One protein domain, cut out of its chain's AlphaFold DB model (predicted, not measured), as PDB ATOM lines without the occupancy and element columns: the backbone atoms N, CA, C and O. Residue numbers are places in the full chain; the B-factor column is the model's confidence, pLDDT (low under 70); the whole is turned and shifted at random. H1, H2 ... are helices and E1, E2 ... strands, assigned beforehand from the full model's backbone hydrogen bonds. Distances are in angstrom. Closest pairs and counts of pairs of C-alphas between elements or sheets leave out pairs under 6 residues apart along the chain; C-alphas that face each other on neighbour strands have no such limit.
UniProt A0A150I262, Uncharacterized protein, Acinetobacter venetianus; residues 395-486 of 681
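What this domain is: This is residues 395 to 486 of the 681 residues of an uncharacterized protein of Acinetobacter venetianus (UniProt A0A150I262). A twisted wall of four antiparallel strands, E1 to E4, is the largest part, with the short helix H1 at one end of it and a separate two-stranded hairpin, E5 and E6, set off from the wall towards that same end. After E6 a long stretch with no named element, residues 468 to 486, makes a loop whose residues 472 to 477 stick out, then folds back past E6. The printed part has 92 residues, with one named helix and six named strands in the order H1, E1, E2, E3, E4, E5, E6, and its class is mostly strand. The larger sheet has the order E1, E2, E3, E4. The whole is compact, with a radius of gyration of the C-alphas of 13.5 A and spans of 38 by 33 by 25 A.

Where its parts are: H1 is residues 399 to 403, and its first C-alpha is at (85.402, 109.965, 80.303). E1, residues 405 to 413, is 25.2 A long from first to last C-alpha, and E2, residues 417 to 425, is 25.1 A long. E3, residues 430 to 436, measures 19.2 A, and E4, residues 443 to 449, measures 19.9 A; C-alpha 449 is at (71.735, 111.946, 82.193). E5 is residues 456 to 460, 12.6 A long. E6 is residues 463 to 467, 12.7 A long, and ends at C-alpha 467, at (76.591, 106.257, 89.647).

How they stand to each other: E1, E2, E3 and E4 form a meander, each strand the antiparallel neighbour of the one before, with E1 and E4 as edge strands. In the hairpin of E1 and E2, at 155 degrees between directions, N 407 and O 423 are 2.8 A apart, within hydrogen-bond range. In the hairpin of E2 and E3, at 160 degrees, N 424 and O 432 are within that range at 2.8 A. In the hairpin of E3 and E4, at 167 degrees, N 433 and O 446 are also within it at 2.8 A. H1 only grazes this sheet, with its residues 400 to 403; the closest C-alphas of H1 and E2 are those of Leu 403 and Ile 425, 6.4 A apart. In H1 the O i to N i+4 pair is within hydrogen-bond range. E5 and E6 are an antiparallel hairpin at 155 degrees, with N 458 and O 465 at 2.9 A, within hydrogen-bond range. E5 and E6 are apart from E1, E2, E3 and E4, and from H1.

The domain as a whole: The two C-alphas farthest apart, those of Lys 395 and Leu 415, are 38.8 A from each other. The printed part has no cut, and no link between named elements is long. Residues 472 to 477 stand free. The mean pLDDT of the printed part is 81.1, and confidence is low, under 70, in residues 470 to 486 of this predicted model.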
ATOM      1  N   LYS A 395      79.616 119.394  85.880       88.62
ATOM      2  CA  LYS A 395      80.281 119.293  84.580       88.62
ATOM      3  C   LYS A 395      80.378 117.829  84.162       88.62
ATOM      4  O   LYS A 395      80.948 117.033  84.899       88.62
ATOM      5  N   VAL A 396      79.907 117.516  82.954       91.38
ATOM      6  CA  VAL A 396      80.049 116.181  82.360       91.38
ATOM      7  C   VAL A 396      81.538 115.795  82.291       91.38
ATOM      8  O   VAL A 396      82.335 116.536  81.702       91.38
ATOM      9  N   PRO A 397      81.937 114.664  82.891       90.75
ATOM     10  CA  PRO A 397      83.318 114.195  82.878       90.75
ATOM     11  C   PRO A 397      83.809 113.820  81.472       90.75
ATOM     12  O   PRO A 397      83.082 113.194  80.705       90.75
ATOM     13  N   GLU A 398      85.079 114.102  81.153       88.62
ATOM     14  CA  GLU A 398      85.690 113.781  79.843       88.62
ATOM     15  C   GLU A 398      85.633 112.280  79.502       88.62
ATOM     16  O   GLU A 398      85.605 111.892  78.334       88.62
ATOM     17  N   VAL A 399      85.558 111.409  80.517       85.94
ATOM     18  CA  VAL A 399      85.402 109.965  80.303       85.94
ATOM     19  C   VAL A 399      84.145 109.635  79.491       85.94
ATOM     20  O   VAL A 399      84.191 108.705  78.698       85.94
ATOM     21  N   PHE A 400      83.071 110.430  79.551       91.50
ATOM     22  CA  PHE A 400      81.908 110.218  78.680       91.50
ATOM     23  C   PHE A 400      82.232 110.384  77.197       91.50
ATOM     24  O   PHE A 400      81.738 109.614  76.373       91.50
ATOM     25  N   SER A 401      83.116 111.319  76.837       90.00
ATOM     26  CA  SER A 401      83.595 111.449  75.457       90.00
ATOM     27  C   SER A 401      84.369 110.204  75.013       90.00
ATOM     28  O   SER A 401      84.231 109.776  73.872       90.00
ATOM     29  N   LYS A 402      85.122 109.572  75.925       86.06
ATOM     30  CA  LYS A 402      85.855 108.316  75.664       86.06
ATOM     31  C   LYS A 402      84.934 107.094  75.585       86.06
ATOM     32  O   LYS A 402      85.242 106.149  74.870       86.06
ATOM     33  N   LEU A 403      83.811 107.117  76.302       87.88
ATOM     34  CA  LEU A 403      82.817 106.037  76.338       87.88
ATOM     35  C   LEU A 403      81.692 106.192  75.311       87.88
ATOM     36  O   LEU A 403      80.807 105.337  75.245       87.88
ATOM     37  N   THR A 404      81.704 107.274  74.531       93.00
ATOM     38  CA  THR A 404      80.645 107.576  73.570       93.00
ATOM     39  C   THR A 404      80.508 106.444  72.560       93.00
ATOM     40  O   THR A 404      81.470 106.076  71.887       93.00
ATOM     41  N   GLY A 405      79.302 105.896  72.441       93.00
ATOM     42  CA  GLY A 405      79.027 104.786  71.541       93.00
ATOM     43  C   GLY A 405      77.863 103.914  71.989       93.00
ATOM     44  O   GLY A 405      77.224 104.154  73.016       93.00
ATOM     45  N   ARG A 406      77.606 102.881  71.182       93.62
ATOM     46  CA  ARG A 406      76.608 101.845  71.438       93.62
ATOM     47  C   ARG A 406      77.289 100.580  71.944       93.62
ATOM     48  O   ARG A 406      78.148 100.012  71.273       93.62
ATOM     49  N   TRP A 407      76.846 100.106  73.096       89.94
ATOM     50  CA  TRP A 407      77.365  98.944  73.803       89.94
ATOM     51  C   TRP A 407      76.287  97.863  73.862       89.94
ATOM     52  O   TRP A 407      75.105  98.167  74.009       89.94
ATOM     53  N   LYS A 408      76.673  96.591  73.746       89.38
ATOM     54  CA  LYS A 408      75.759  95.449  73.892       89.38
ATOM     55  C   LYS A 408      76.214  94.579  75.049       89.38
ATOM     56  O   LYS A 408      77.393  94.250  75.137       89.38
ATOM     57  N   GLY A 409      75.276  94.185  75.894       87.75
ATOM     58  CA  GLY A 409      75.491  93.270  77.004       87.75
ATOM     59  C   GLY A 409      74.324  92.323  77.181       87.75
ATOM     60  O   GLY A 409      73.386  92.320  76.388       87.75
ATOM     61  N   THR A 410      74.394  91.520  78.236       86.50
ATOM     62  CA  THR A 410      73.283  90.664  78.641       86.50
ATOM     63  C   THR A 410      72.954  90.888  80.107       86.50
ATOM     64  O   THR A 410      73.842  91.142  80.924       86.50
ATOM     65  N   THR A 411      71.678  90.790  80.449       81.94
ATOM     66  CA  THR A 411      71.190  90.776  81.829       81.94
ATOM     67  C   THR A 411      70.540  89.437  82.113       81.94
ATOM     68  O   THR A 411      69.839  88.896  81.264       81.94
ATOM     69  N   ALA A 412      70.764  88.888  83.303       83.38
ATOM     70  CA  ALA A 412      70.139  87.643  83.724       83.38
ATOM     71  C   ALA A 412      69.120  87.925  84.829       83.38
ATOM     72  O   ALA A 412      69.495  88.301  85.941       83.38
ATOM     73  N   TYR A 413      67.841  87.699  84.537       81.00
ATOM     74  CA  TYR A 413      66.778  87.717  85.541       81.00
ATOM     75  C   TYR A 413      66.294  86.294  85.788       81.00
ATOM     76  O   TYR A 413      66.070  85.536  84.846       81.00
ATOM     77  N   THR A 414      66.055  85.941  87.054       86.50
ATOM     78  CA  THR A 414      65.562  84.605  87.435       86.50
ATOM     79  C   THR A 414      64.294  84.205  86.672       86.50
ATOM     80  O   THR A 414      64.105  83.028  86.387       86.50
ATOM     81  N   LEU A 415      63.438  85.177  86.328       89.62
ATOM     82  CA  LEU A 415      62.183  84.954  85.605       89.62
ATOM     83  C   LEU A 415      62.321  85.021  84.075       89.62
ATOM     84  O   LEU A 415      61.550  84.364  83.384       89.62
ATOM     85  N   CYS A 416      63.278  85.790  83.547       86.38
ATOM     86  CA  CYS A 416      63.369  86.109  82.113       86.38
ATOM     87  C   CYS A 416      64.491  85.352  81.390       86.38
ATOM     88  O   CYS A 416      64.581  85.403  80.167       86.38
ATOM     89  N   GLY A 417      65.358  84.659  82.134       90.88
ATOM     90  CA  GLY A 417      66.588  84.105  81.586       90.88
ATOM     91  C   GLY A 417      67.607  85.201  81.271       90.88
ATOM     92  O   GLY A 417      67.616  86.257  81.907       90.88
ATOM     93  N   VAL A 418      68.494  84.911  80.321       88.50
ATOM     94  CA  VAL A 418      69.505  85.849  79.821       88.50
ATOM     95  C   VAL A 418      68.904  86.622  78.652       88.50
ATOM     96  O   VAL A 418      68.489  86.013  77.667       88.50
ATOM     97  N   THR A 419      68.860  87.943  78.763       88.56
ATOM     98  CA  THR A 419      68.306  88.853  77.758       88.56
ATOM     99  C   THR A 419      69.362  89.840  77.292       88.56
ATOM    100  O   THR A 419      70.212  90.257  78.078       88.56
ATOM    101  N   ASP A 420      69.315  90.215  76.015       89.50
ATOM    102  CA  ASP A 420      70.204  91.236  75.466       89.50
ATOM    103  C   ASP A 420      69.789  92.629  75.948       89.50
ATOM    104  O   ASP A 420      68.605  92.965  76.035       89.50
ATOM    105  N   VAL A 421      70.790  93.459  76.225       89.00
ATOM    106  CA  VAL A 421      70.635  94.863  76.591       89.00
ATOM    107  C   VAL A 421      71.568  95.705  75.732       89.00
ATOM    108  O   VAL A 421      72.742  95.376  75.554       89.00
ATOM    109  N   VAL A 422      71.050  96.806  75.198       91.44
ATOM    110  CA  VAL A 422      71.801  97.785  74.413       91.44
ATOM    111  C   VAL A 422      71.900  99.077  75.207       91.44
ATOM    112  O   VAL A 422      70.895  99.608  75.675       91.44
ATOM    113  N   MET A 423      73.113  99.595  75.346       92.00
ATOM    114  CA  MET A 423      73.400 100.828  76.059       92.00
ATOM    115  C   MET A 423      74.027 101.851  75.121       92.00
ATOM    116  O   MET A 423      75.107 101.626  74.590       92.00
ATOM    117  N   ASP A 424      73.368 102.986  74.950       93.75
ATOM    118  CA  ASP A 424      73.879 104.130  74.204       93.75
ATOM    119  C   ASP A 424      74.430 105.163  75.199       93.75
ATOM    120  O   ASP A 424      73.688 105.664  76.045       93.75
ATOM    121  N   ILE A 425      75.725 105.470  75.109       93.69
ATOM    122  CA  ILE A 425      76.405 106.490  75.922       93.69
ATOM    123  C   ILE A 425      76.769 107.666  75.013       93.69
ATOM    124  O   ILE A 425      77.340 107.460  73.942       93.69
ATOM    125  N   THR A 426      76.463 108.895  75.431       95.38
ATOM    126  CA  THR A 426      76.811 110.118  74.690       95.38
ATOM    127  C   THR A 426      77.883 110.942  75.404       95.38
ATOM    128  O   THR A 426      78.066 110.833  76.620       95.38
ATOM    129  N   ALA A 427      78.579 111.799  74.652       93.50
ATOM    130  CA  ALA A 427      79.614 112.684  75.186       93.50
ATOM    131  C   ALA A 427      79.047 113.722  76.169       93.50
ATOM    132  O   ALA A 427      79.775 114.223  77.020       93.50
ATOM    133  N   GLU A 428      77.749 114.014  76.075       94.38
ATOM    134  CA  GLU A 428      76.999 114.904  76.964       94.38
ATOM    135  C   GLU A 428      76.560 114.219  78.268       94.38
ATOM    136  O   GLU A 428      75.773 114.784  79.023       94.38
ATOM    137  N   GLY A 429      77.040 113.004  78.552       92.88
ATOM    138  CA  GLY A 429      76.763 112.331  79.819       92.88
ATOM    139  C   GLY A 429      75.432 111.588  79.863       92.88
ATOM    140  O   GLY A 429      74.985 111.198  80.940       92.88
ATOM    141  N   LYS A 430      74.769 111.386  78.719       93.44
ATOM    142  CA  LYS A 430      73.511 110.638  78.648       93.44
ATOM    143  C   LYS A 430      73.783 109.150  78.453       93.44
ATOM    144  O   LYS A 430      74.490 108.768  77.526       93.44
ATOM    145  N   ILE A 431      73.170 108.315  79.289       91.81
ATOM    146  CA  ILE A 431      73.182 106.855  79.181       91.81
ATOM    147  C   ILE A 431      71.752 106.384  78.930       91.81
ATOM    148  O   ILE A 431      70.872 106.595  79.761       91.81
ATOM    149  N   THR A 432      71.510 105.738  77.793       91.69
ATOM    150  CA  THR A 432      70.216 105.131  77.452       91.69
ATOM    151  C   THR A 432      70.365 103.619  77.399       91.69
ATOM    152  O   THR A 432      71.073 103.098  76.547       91.69
ATOM    153  N   ASN A 433      69.704 102.911  78.303       88.88
ATOM    154  CA  ASN A 433      69.629 101.458  78.340       88.88
ATOM    155  C   ASN A 433      68.302 101.012  77.705       88.88
ATOM    156  O   ASN A 433      67.234 101.429  78.149       88.88
ATOM    157  N   THR A 434      68.370 100.163  76.684       91.12
ATOM    158  CA  THR A 434      67.222  99.559  75.998       91.12
ATOM    159  C   THR A 434      67.330  98.038  76.013       91.12
ATOM    160  O   THR A 434      68.417  97.482  75.873       91.12
ATOM    161  N   GLY A 435      66.197  97.359  76.168       89.25
ATOM    162  CA  GLY A 435      66.107  95.899  76.216       89.25
ATOM    163  C   GLY A 435      65.331  95.438  77.442       89.25
ATOM    164  O   GLY A 435      64.719  96.247  78.146       89.25
ATOM    165  N   THR A 436      65.345  94.138  77.705       84.81
ATOM    166  CA  THR A 436      64.636  93.569  78.852       84.81
ATOM    167  C   THR A 436      65.438  93.828  80.128       84.81
ATOM    168  O   THR A 436      66.294  93.026  80.491       84.81
ATOM    169  N   ASN A 437      65.190  94.972  80.774       74.50
ATOM    170  CA  ASN A 437      65.944  95.483  81.930       74.50
ATOM    171  C   ASN A 437      65.110  95.586  83.223       74.50
ATOM    172  O   ASN A 437      65.502  96.271  84.172       74.50
ATOM    173  N   ASP A 438      63.967  94.897  83.282       79.00
ATOM    174  CA  ASP A 438      63.152  94.783  84.488       79.00
ATOM    175  C   ASP A 438      62.691  93.341  84.760       79.00
ATOM    176  O   ASP A 438      62.799  92.433  83.933       79.00
ATOM    177  N   THR A 439      62.151  93.117  85.958       80.31
ATOM    178  CA  THR A 439      61.653  91.800  86.385       80.31
ATOM    179  C   THR A 439      60.351  91.380  85.700       80.31
ATOM    180  O   THR A 439      59.887  90.265  85.938       80.31
ATOM    181  N   SER A 440      59.731  92.251  84.897       87.25
ATOM    182  CA  SER A 440      58.504  91.955  84.147       87.25
ATOM    183  C   SER A 440      58.777  91.280  82.798       87.25
ATOM    184  O   SER A 440      57.829  90.895  82.110       87.25
ATOM    185  N   CYS A 441      60.054  91.093  82.447       86.81
ATOM    186  CA  CYS A 441      60.506  90.499  81.190       86.81
ATOM    187  C   CYS A 441      60.020  91.260  79.950       86.81
ATOM    188  O   CYS A 441      59.842  90.671  78.883       86.81
ATOM    189  N   LYS A 442      59.765  92.562  80.100       89.38
ATOM    190  CA  LYS A 442      59.391  93.445  79.001       89.38
ATOM    191  C   LYS A 442      60.571  94.320  78.638       89.38
ATOM    192  O   LYS A 442      61.338  94.738  79.502       89.38
ATOM    193  N   ASP A 443      60.670  94.631  77.355       87.31
ATOM    194  CA  ASP A 443      61.607  95.642  76.907       87.31
ATOM    195  C   ASP A 443      61.194  96.999  77.471       87.31
ATOM    196  O   ASP A 443      60.058  97.451  77.298       87.31
ATOM    197  N   ALA A 444      62.135  97.650  78.141       85.75
ATOM    198  CA  ALA A 444      61.978  99.003  78.633       85.75
ATOM    199  C   ALA A 444      63.205  99.830  78.252       85.75
ATOM    200  O   ALA A 444      64.340  99.354  78.208       85.75
ATOM    201  N   SER A 445      62.959 101.099  77.944       87.19
ATOM    202  CA  SER A 445      64.006 102.080  77.690       87.19
ATOM    203  C   SER A 445      64.137 102.967  78.917       87.19
ATOM    204  O   SER A 445      63.182 103.648  79.287       87.19
ATOM    205  N   GLN A 446      65.316 102.988  79.524       87.25
ATOM    206  CA  GLN A 446      65.648 103.870  80.639       87.25
ATOM    207  C   GLN A 446      66.750 104.819  80.193       87.25
ATOM    208  O   GLN A 446      67.739 104.388  79.607       87.25
ATOM    209  N   SER A 447      66.584 106.112  80.451       89.31
ATOM    210  CA  SER A 447      67.609 107.110  80.162       89.31
ATOM    211  C   SER A 447      67.973 107.838  81.440       89.31
ATOM    212  O   SER A 447      67.101 108.412  82.085       89.31
ATOM    213  N   LEU A 448      69.262 107.848  81.750       89.75
ATOM    214  CA  LEU A 448      69.864 108.670  82.792       89.75
ATOM    215  C   LEU A 448      70.751 109.709  82.116       89.75
ATOM    216  O   LEU A 448      71.280 109.470  81.028       89.75
ATOM    217  N   THR A 449      70.873 110.882  82.714       90.81
ATOM    218  CA  THR A 449      71.735 111.946  82.193       90.81
ATOM    219  C   THR A 449      72.555 112.464  83.342       90.81
ATOM    220  O   THR A 449      71.974 112.762  84.378       90.81
ATOM    221  N   TRP A 450      73.861 112.612  83.130       91.50
ATOM    222  CA  TRP A 450      74.714 113.377  84.023       91.50
ATOM    223  C   TRP A 450      74.141 114.791  84.149       91.50
ATOM    224  O   TRP A 450      74.307 115.630  83.260       91.50
ATOM    225  N   ASN A 451      73.401 115.033  85.219       84.25
ATOM    226  CA  ASN A 451      72.762 116.310  85.512       84.25
ATOM    227  C   ASN A 451      73.429 117.000  86.708       84.25
ATOM    228  O   ASN A 451      73.127 118.159  87.011       84.25
ATOM    229  N   GLY A 452      74.419 116.326  87.293       75.88
ATOM    230  CA  GLY A 452      75.332 116.860  88.270       75.88
ATOM    231  C   GLY A 452      74.997 116.480  89.695       75.88
ATOM    232  O   GLY A 452      74.085 115.725  89.973       75.88
ATOM    233  N   ASN A 453      75.769 117.080  90.599       71.31
ATOM    234  CA  ASN A 453      75.654 117.093  92.055       71.31
ATOM    235  C   ASN A 453      75.576 115.734  92.785       71.31
ATOM    236  O   ASN A 453      76.364 115.527  93.705       71.31
ATOM    237  N   ASP A 454      74.693 114.820  92.398       78.88
ATOM    238  CA  ASP A 454      74.602 113.454  92.917       78.88
ATOM    239  C   ASP A 454      75.155 112.358  91.995       78.88
ATOM    240  O   ASP A 454      75.156 111.179  92.363       78.88
ATOM    241  N   ASP A 455      75.711 112.757  90.851       88.19
ATOM    242  CA  ASP A 455      76.421 111.871  89.935       88.19
ATOM    243  C   ASP A 455      77.909 111.745  90.296       88.19
ATOM    244  O   ASP A 455      78.600 112.743  90.539       88.19
ATOM    245  N   ILE A 456      78.430 110.514  90.290       89.31
ATOM    246  CA  ILE A 456      79.853 110.235  90.519       89.31
ATOM    247  C   ILE A 456      80.401 109.153  89.602       89.31
ATOM    248  O   ILE A 456      79.699 108.240  89.171       89.31
ATOM    249  N   ILE A 457      81.704 109.224  89.363       89.44
ATOM    250  CA  ILE A 457      82.484 108.175  88.713       89.44
ATOM    251  C   ILE A 457      83.587 107.752  89.663       89.44
ATOM    252  O   ILE A 457      84.376 108.582  90.114       89.44
ATOM    253  N   VAL A 458      83.659 106.460  89.956       89.50
ATOM    254  CA  VAL A 458      84.639 105.902  90.889       89.50
ATOM    255  C   VAL A 458      85.433 104.801  90.206       89.50
ATOM    256  O   VAL A 458      84.871 103.997  89.463       89.50
ATOM    257  N   LEU A 459      86.742 104.771  90.439       81.81
ATOM    258  CA  LEU A 459      87.629 103.760  89.872       81.81
ATOM    259  C   LEU A 459      87.930 102.712  90.940       81.81
ATOM    260  O   LEU A 459      88.603 102.993  91.930       81.81
ATOM    261  N   GLU A 460      87.434 101.495  90.761       81.88
ATOM    262  CA  GLU A 460      87.678 100.395  91.695       81.88
ATOM    263  C   GLU A 460      88.364  99.264  90.934       81.88
ATOM    264  O   GLU A 460      87.789  98.705  90.013       81.88
ATOM    265  N   GLN A 461      89.613  98.942  91.288       80.31
ATOM    266  CA  GLN A 461      90.378  97.854  90.651       80.31
ATOM    267  C   GLN A 461      90.533  98.008  89.122       80.31
ATOM    268  O   GLN A 461      90.497  97.026  88.390       80.31
ATOM    269  N   GLY A 462      90.695  99.246  88.640       72.94
ATOM    270  CA  GLY A 462      90.777  99.547  87.204       72.94
ATOM    271  C   GLY A 462      89.418  99.628  86.500       72.94
ATOM    272  O   GLY A 462      89.367  99.905  85.306       72.94
ATOM    273  N   VAL A 463      88.319  99.447  87.239       77.12
ATOM    274  CA  VAL A 463      86.955  99.467  86.716       77.12
ATOM    275  C   VAL A 463      86.254 100.781  87.054       77.12
ATOM    276  O   VAL A 463      86.117 101.143  88.224       77.12
ATOM    277  N   TYR A 464      85.754 101.478  86.031       80.38
ATOM    278  CA  TYR A 464      84.922 102.672  86.205       80.38
ATOM    279  C   TYR A 464      83.499 102.305  86.597       80.38
ATOM    280  O   TYR A 464      82.718 101.893  85.748       80.38
ATOM    281  N   ASN A 465      83.129 102.558  87.847       84.94
ATOM    282  CA  ASN A 465      81.748 102.494  88.291       84.94
ATOM    283  C   ASN A 465      81.146 103.898  88.203       84.94
ATOM    284  O   ASN A 465      81.542 104.808  88.933       84.94
ATOM    285  N   ILE A 466      80.184 104.073  87.306       87.62
ATOM    286  CA  ILE A 466      79.396 105.302  87.208       87.62
ATOM    287  C   ILE A 466      78.191 105.154  88.144       87.62
ATOM    288  O   ILE A 466      77.612 104.079  88.263       87.62
ATOM    289  N   MET A 467      77.821 106.200  88.864       86.19
ATOM    290  CA  MET A 467      76.591 106.257  89.647       86.19
ATOM    291  C   MET A 467      75.877 107.529  89.221       86.19
ATOM    292  O   MET A 467      76.432 108.608  89.399       86.19
ATOM    293  N   LEU A 468      74.700 107.381  88.618       85.38
ATOM    294  CA  LEU A 468      73.874 108.497  88.167       85.38
ATOM    295  C   LEU A 468      72.617 108.600  89.031       85.38
ATOM    296  O   LEU A 468      72.100 107.564  89.460       85.38
ATOM    297  N   ASP A 469      72.133 109.822  89.245       72.81
ATOM    298  CA  ASP A 469      70.853 110.136  89.886       72.81
ATOM    299  C   ASP A 469      70.655 109.382  91.217       72.81
ATOM    300  O   ASP A 469      69.656 108.691  91.443       72.81
ATOM    301  N   ALA A 470      71.638 109.466  92.119       55.84
ATOM    302  CA  ALA A 470      71.654 108.716  93.378       55.84
ATOM    303  C   ALA A 470      70.594 109.174  94.408       55.84
ATOM    304  O   ALA A 470      70.570 108.662  95.540       55.84
ATOM    305  N   LYS A 471      69.717 110.122  94.057       57.16
ATOM    306  CA  LYS A 471      68.615 110.579  94.912       57.16
ATOM    307  C   LYS A 471      67.493 109.540  95.039       57.16
ATOM    308  O   LYS A 471      66.963 109.052  94.040       57.16
ATOM    309  N   PRO A 472      67.035 109.247  96.269       51.56
ATOM    310  CA  PRO A 472      65.792 108.527  96.475       51.56
ATOM    311  C   PRO A 472      64.619 109.451  96.122       51.56
ATOM    312  O   PRO A 472      64.138 110.219  96.952       51.56
ATOM    313  N   ASN A 473      64.128 109.380  94.886       47.06
ATOM    314  CA  ASN A 473      62.787 109.880  94.590       47.06
ATOM    315  C   ASN A 473      61.818 109.023  95.414       47.06
ATOM    316  O   ASN A 473      61.811 107.805  95.241       47.06
ATOM    317  N   GLY A 474      61.076 109.645  96.340       43.72
ATOM    318  CA  GLY A 474      60.331 109.053  97.470       43.72
ATOM    319  C   GLY A 474      59.296 107.949  97.193       43.72
ATOM    320  O   GLY A 474      58.425 107.712  98.021       43.72
ATOM    321  N   THR A 475      59.371 107.254  96.064       38.12
ATOM    322  CA  THR A 475      58.565 106.080  95.712       38.12
ATOM    323  C   THR A 475      59.398 104.864  95.288       38.12
ATOM    324  O   THR A 475      58.829 103.877  94.836       38.12
ATOM    325  N   GLY A 476      60.721 104.893  95.473       45.06
ATOM    326  CA  GLY A 476      61.588 103.738  95.249       45.06
ATOM    327  C   GLY A 476      62.027 103.582  93.793       45.06
ATOM    328  O   GLY A 476      61.225 103.303  92.910       45.06
ATOM    329  N   ASN A 477      63.322 103.794  93.571       41.91
ATOM    330  CA  ASN A 477      64.239 103.003  92.742       41.91
ATOM    331  C   ASN A 477      65.529 103.817  92.625       41.91
ATOM    332  O   ASN A 477      65.557 104.875  92.003       41.91
ATOM    333  N   ILE A 478      66.589 103.343  93.278       44.25
ATOM    334  CA  ILE A 478      67.933 103.891  93.099       44.25
ATOM    335  C   ILE A 478      68.400 103.394  91.729       44.25
ATOM    336  O   ILE A 478      68.719 102.213  91.585       44.25
ATOM    337  N   ASN A 479      68.450 104.271  90.727       54.97
ATOM    338  CA  ASN A 479      68.939 103.931  89.389       54.97
ATOM    339  C   ASN A 479      70.475 103.889  89.366       54.97
ATOM    340  O   ASN A 479      71.138 104.617  88.633       54.97
ATOM    341  N   ARG A 480      71.078 103.008  90.169       64.56
ATOM    342  CA  ARG A 480      72.521 102.765  90.106       64.56
ATOM    343  C   ARG A 480      72.830 101.912  88.874       64.56
ATOM    344  O   ARG A 480      72.685 100.691  88.917       64.56
ATOM    345  N   ILE A 481      73.319 102.531  87.802       66.25
ATOM    346  CA  ILE A 481      73.915 101.807  86.669       66.25
ATOM    347  C   ILE A 481      75.397 101.602  86.948       66.25
ATOM    348  O   ILE A 481      76.205 102.473  86.665       66.25
ATOM    349  N   THR A 482      75.772 100.434  87.467       67.62
ATOM    350  CA  THR A 482      77.195 100.095  87.585       67.62
ATOM    351  C   THR A 482      77.698  99.586  86.241       67.62
ATOM    352  O   THR A 482      77.321  98.496  85.815       67.62
ATOM    353  N   LEU A 483      78.530 100.382  85.571       67.44
ATOM    354  CA  LEU A 483      79.311  99.916  84.432       67.44
ATOM    355  C   LEU A 483      80.581  99.256  84.951       67.44
ATOM    356  O   LEU A 483      81.165  99.713  85.926       67.44
ATOM    357  N   THR A 484      80.993  98.167  84.314       66.38
ATOM    358  CA  THR A 484      82.294  97.561  84.562       66.38
ATOM    359  C   THR A 484      83.015  97.472  83.234       66.38
ATOM    360  O   THR A 484      82.615  96.716  82.353       66.38
ATOM    361  N   LEU A 485      84.013  98.334  83.061       65.88
ATOM    362  CA  LEU A 485      84.802  98.428  81.843       65.88
ATOM    363  C   LEU A 485      86.161  97.791  82.114       65.88
ATOM    364  O   LEU A 485      87.038  98.441  82.670       65.88
ATOM    365  N   ASP A 486      86.317  96.526  81.733       55.78
ATOM    366  CA  ASP A 486      87.568  95.784  81.945       55.78
ATOM    367  C   ASP A 486      88.692  96.208  80.981       55.78
ATOM    368  O   ASP A 486      89.833  95.788  81.147       55.78
TER     369      ASP A 486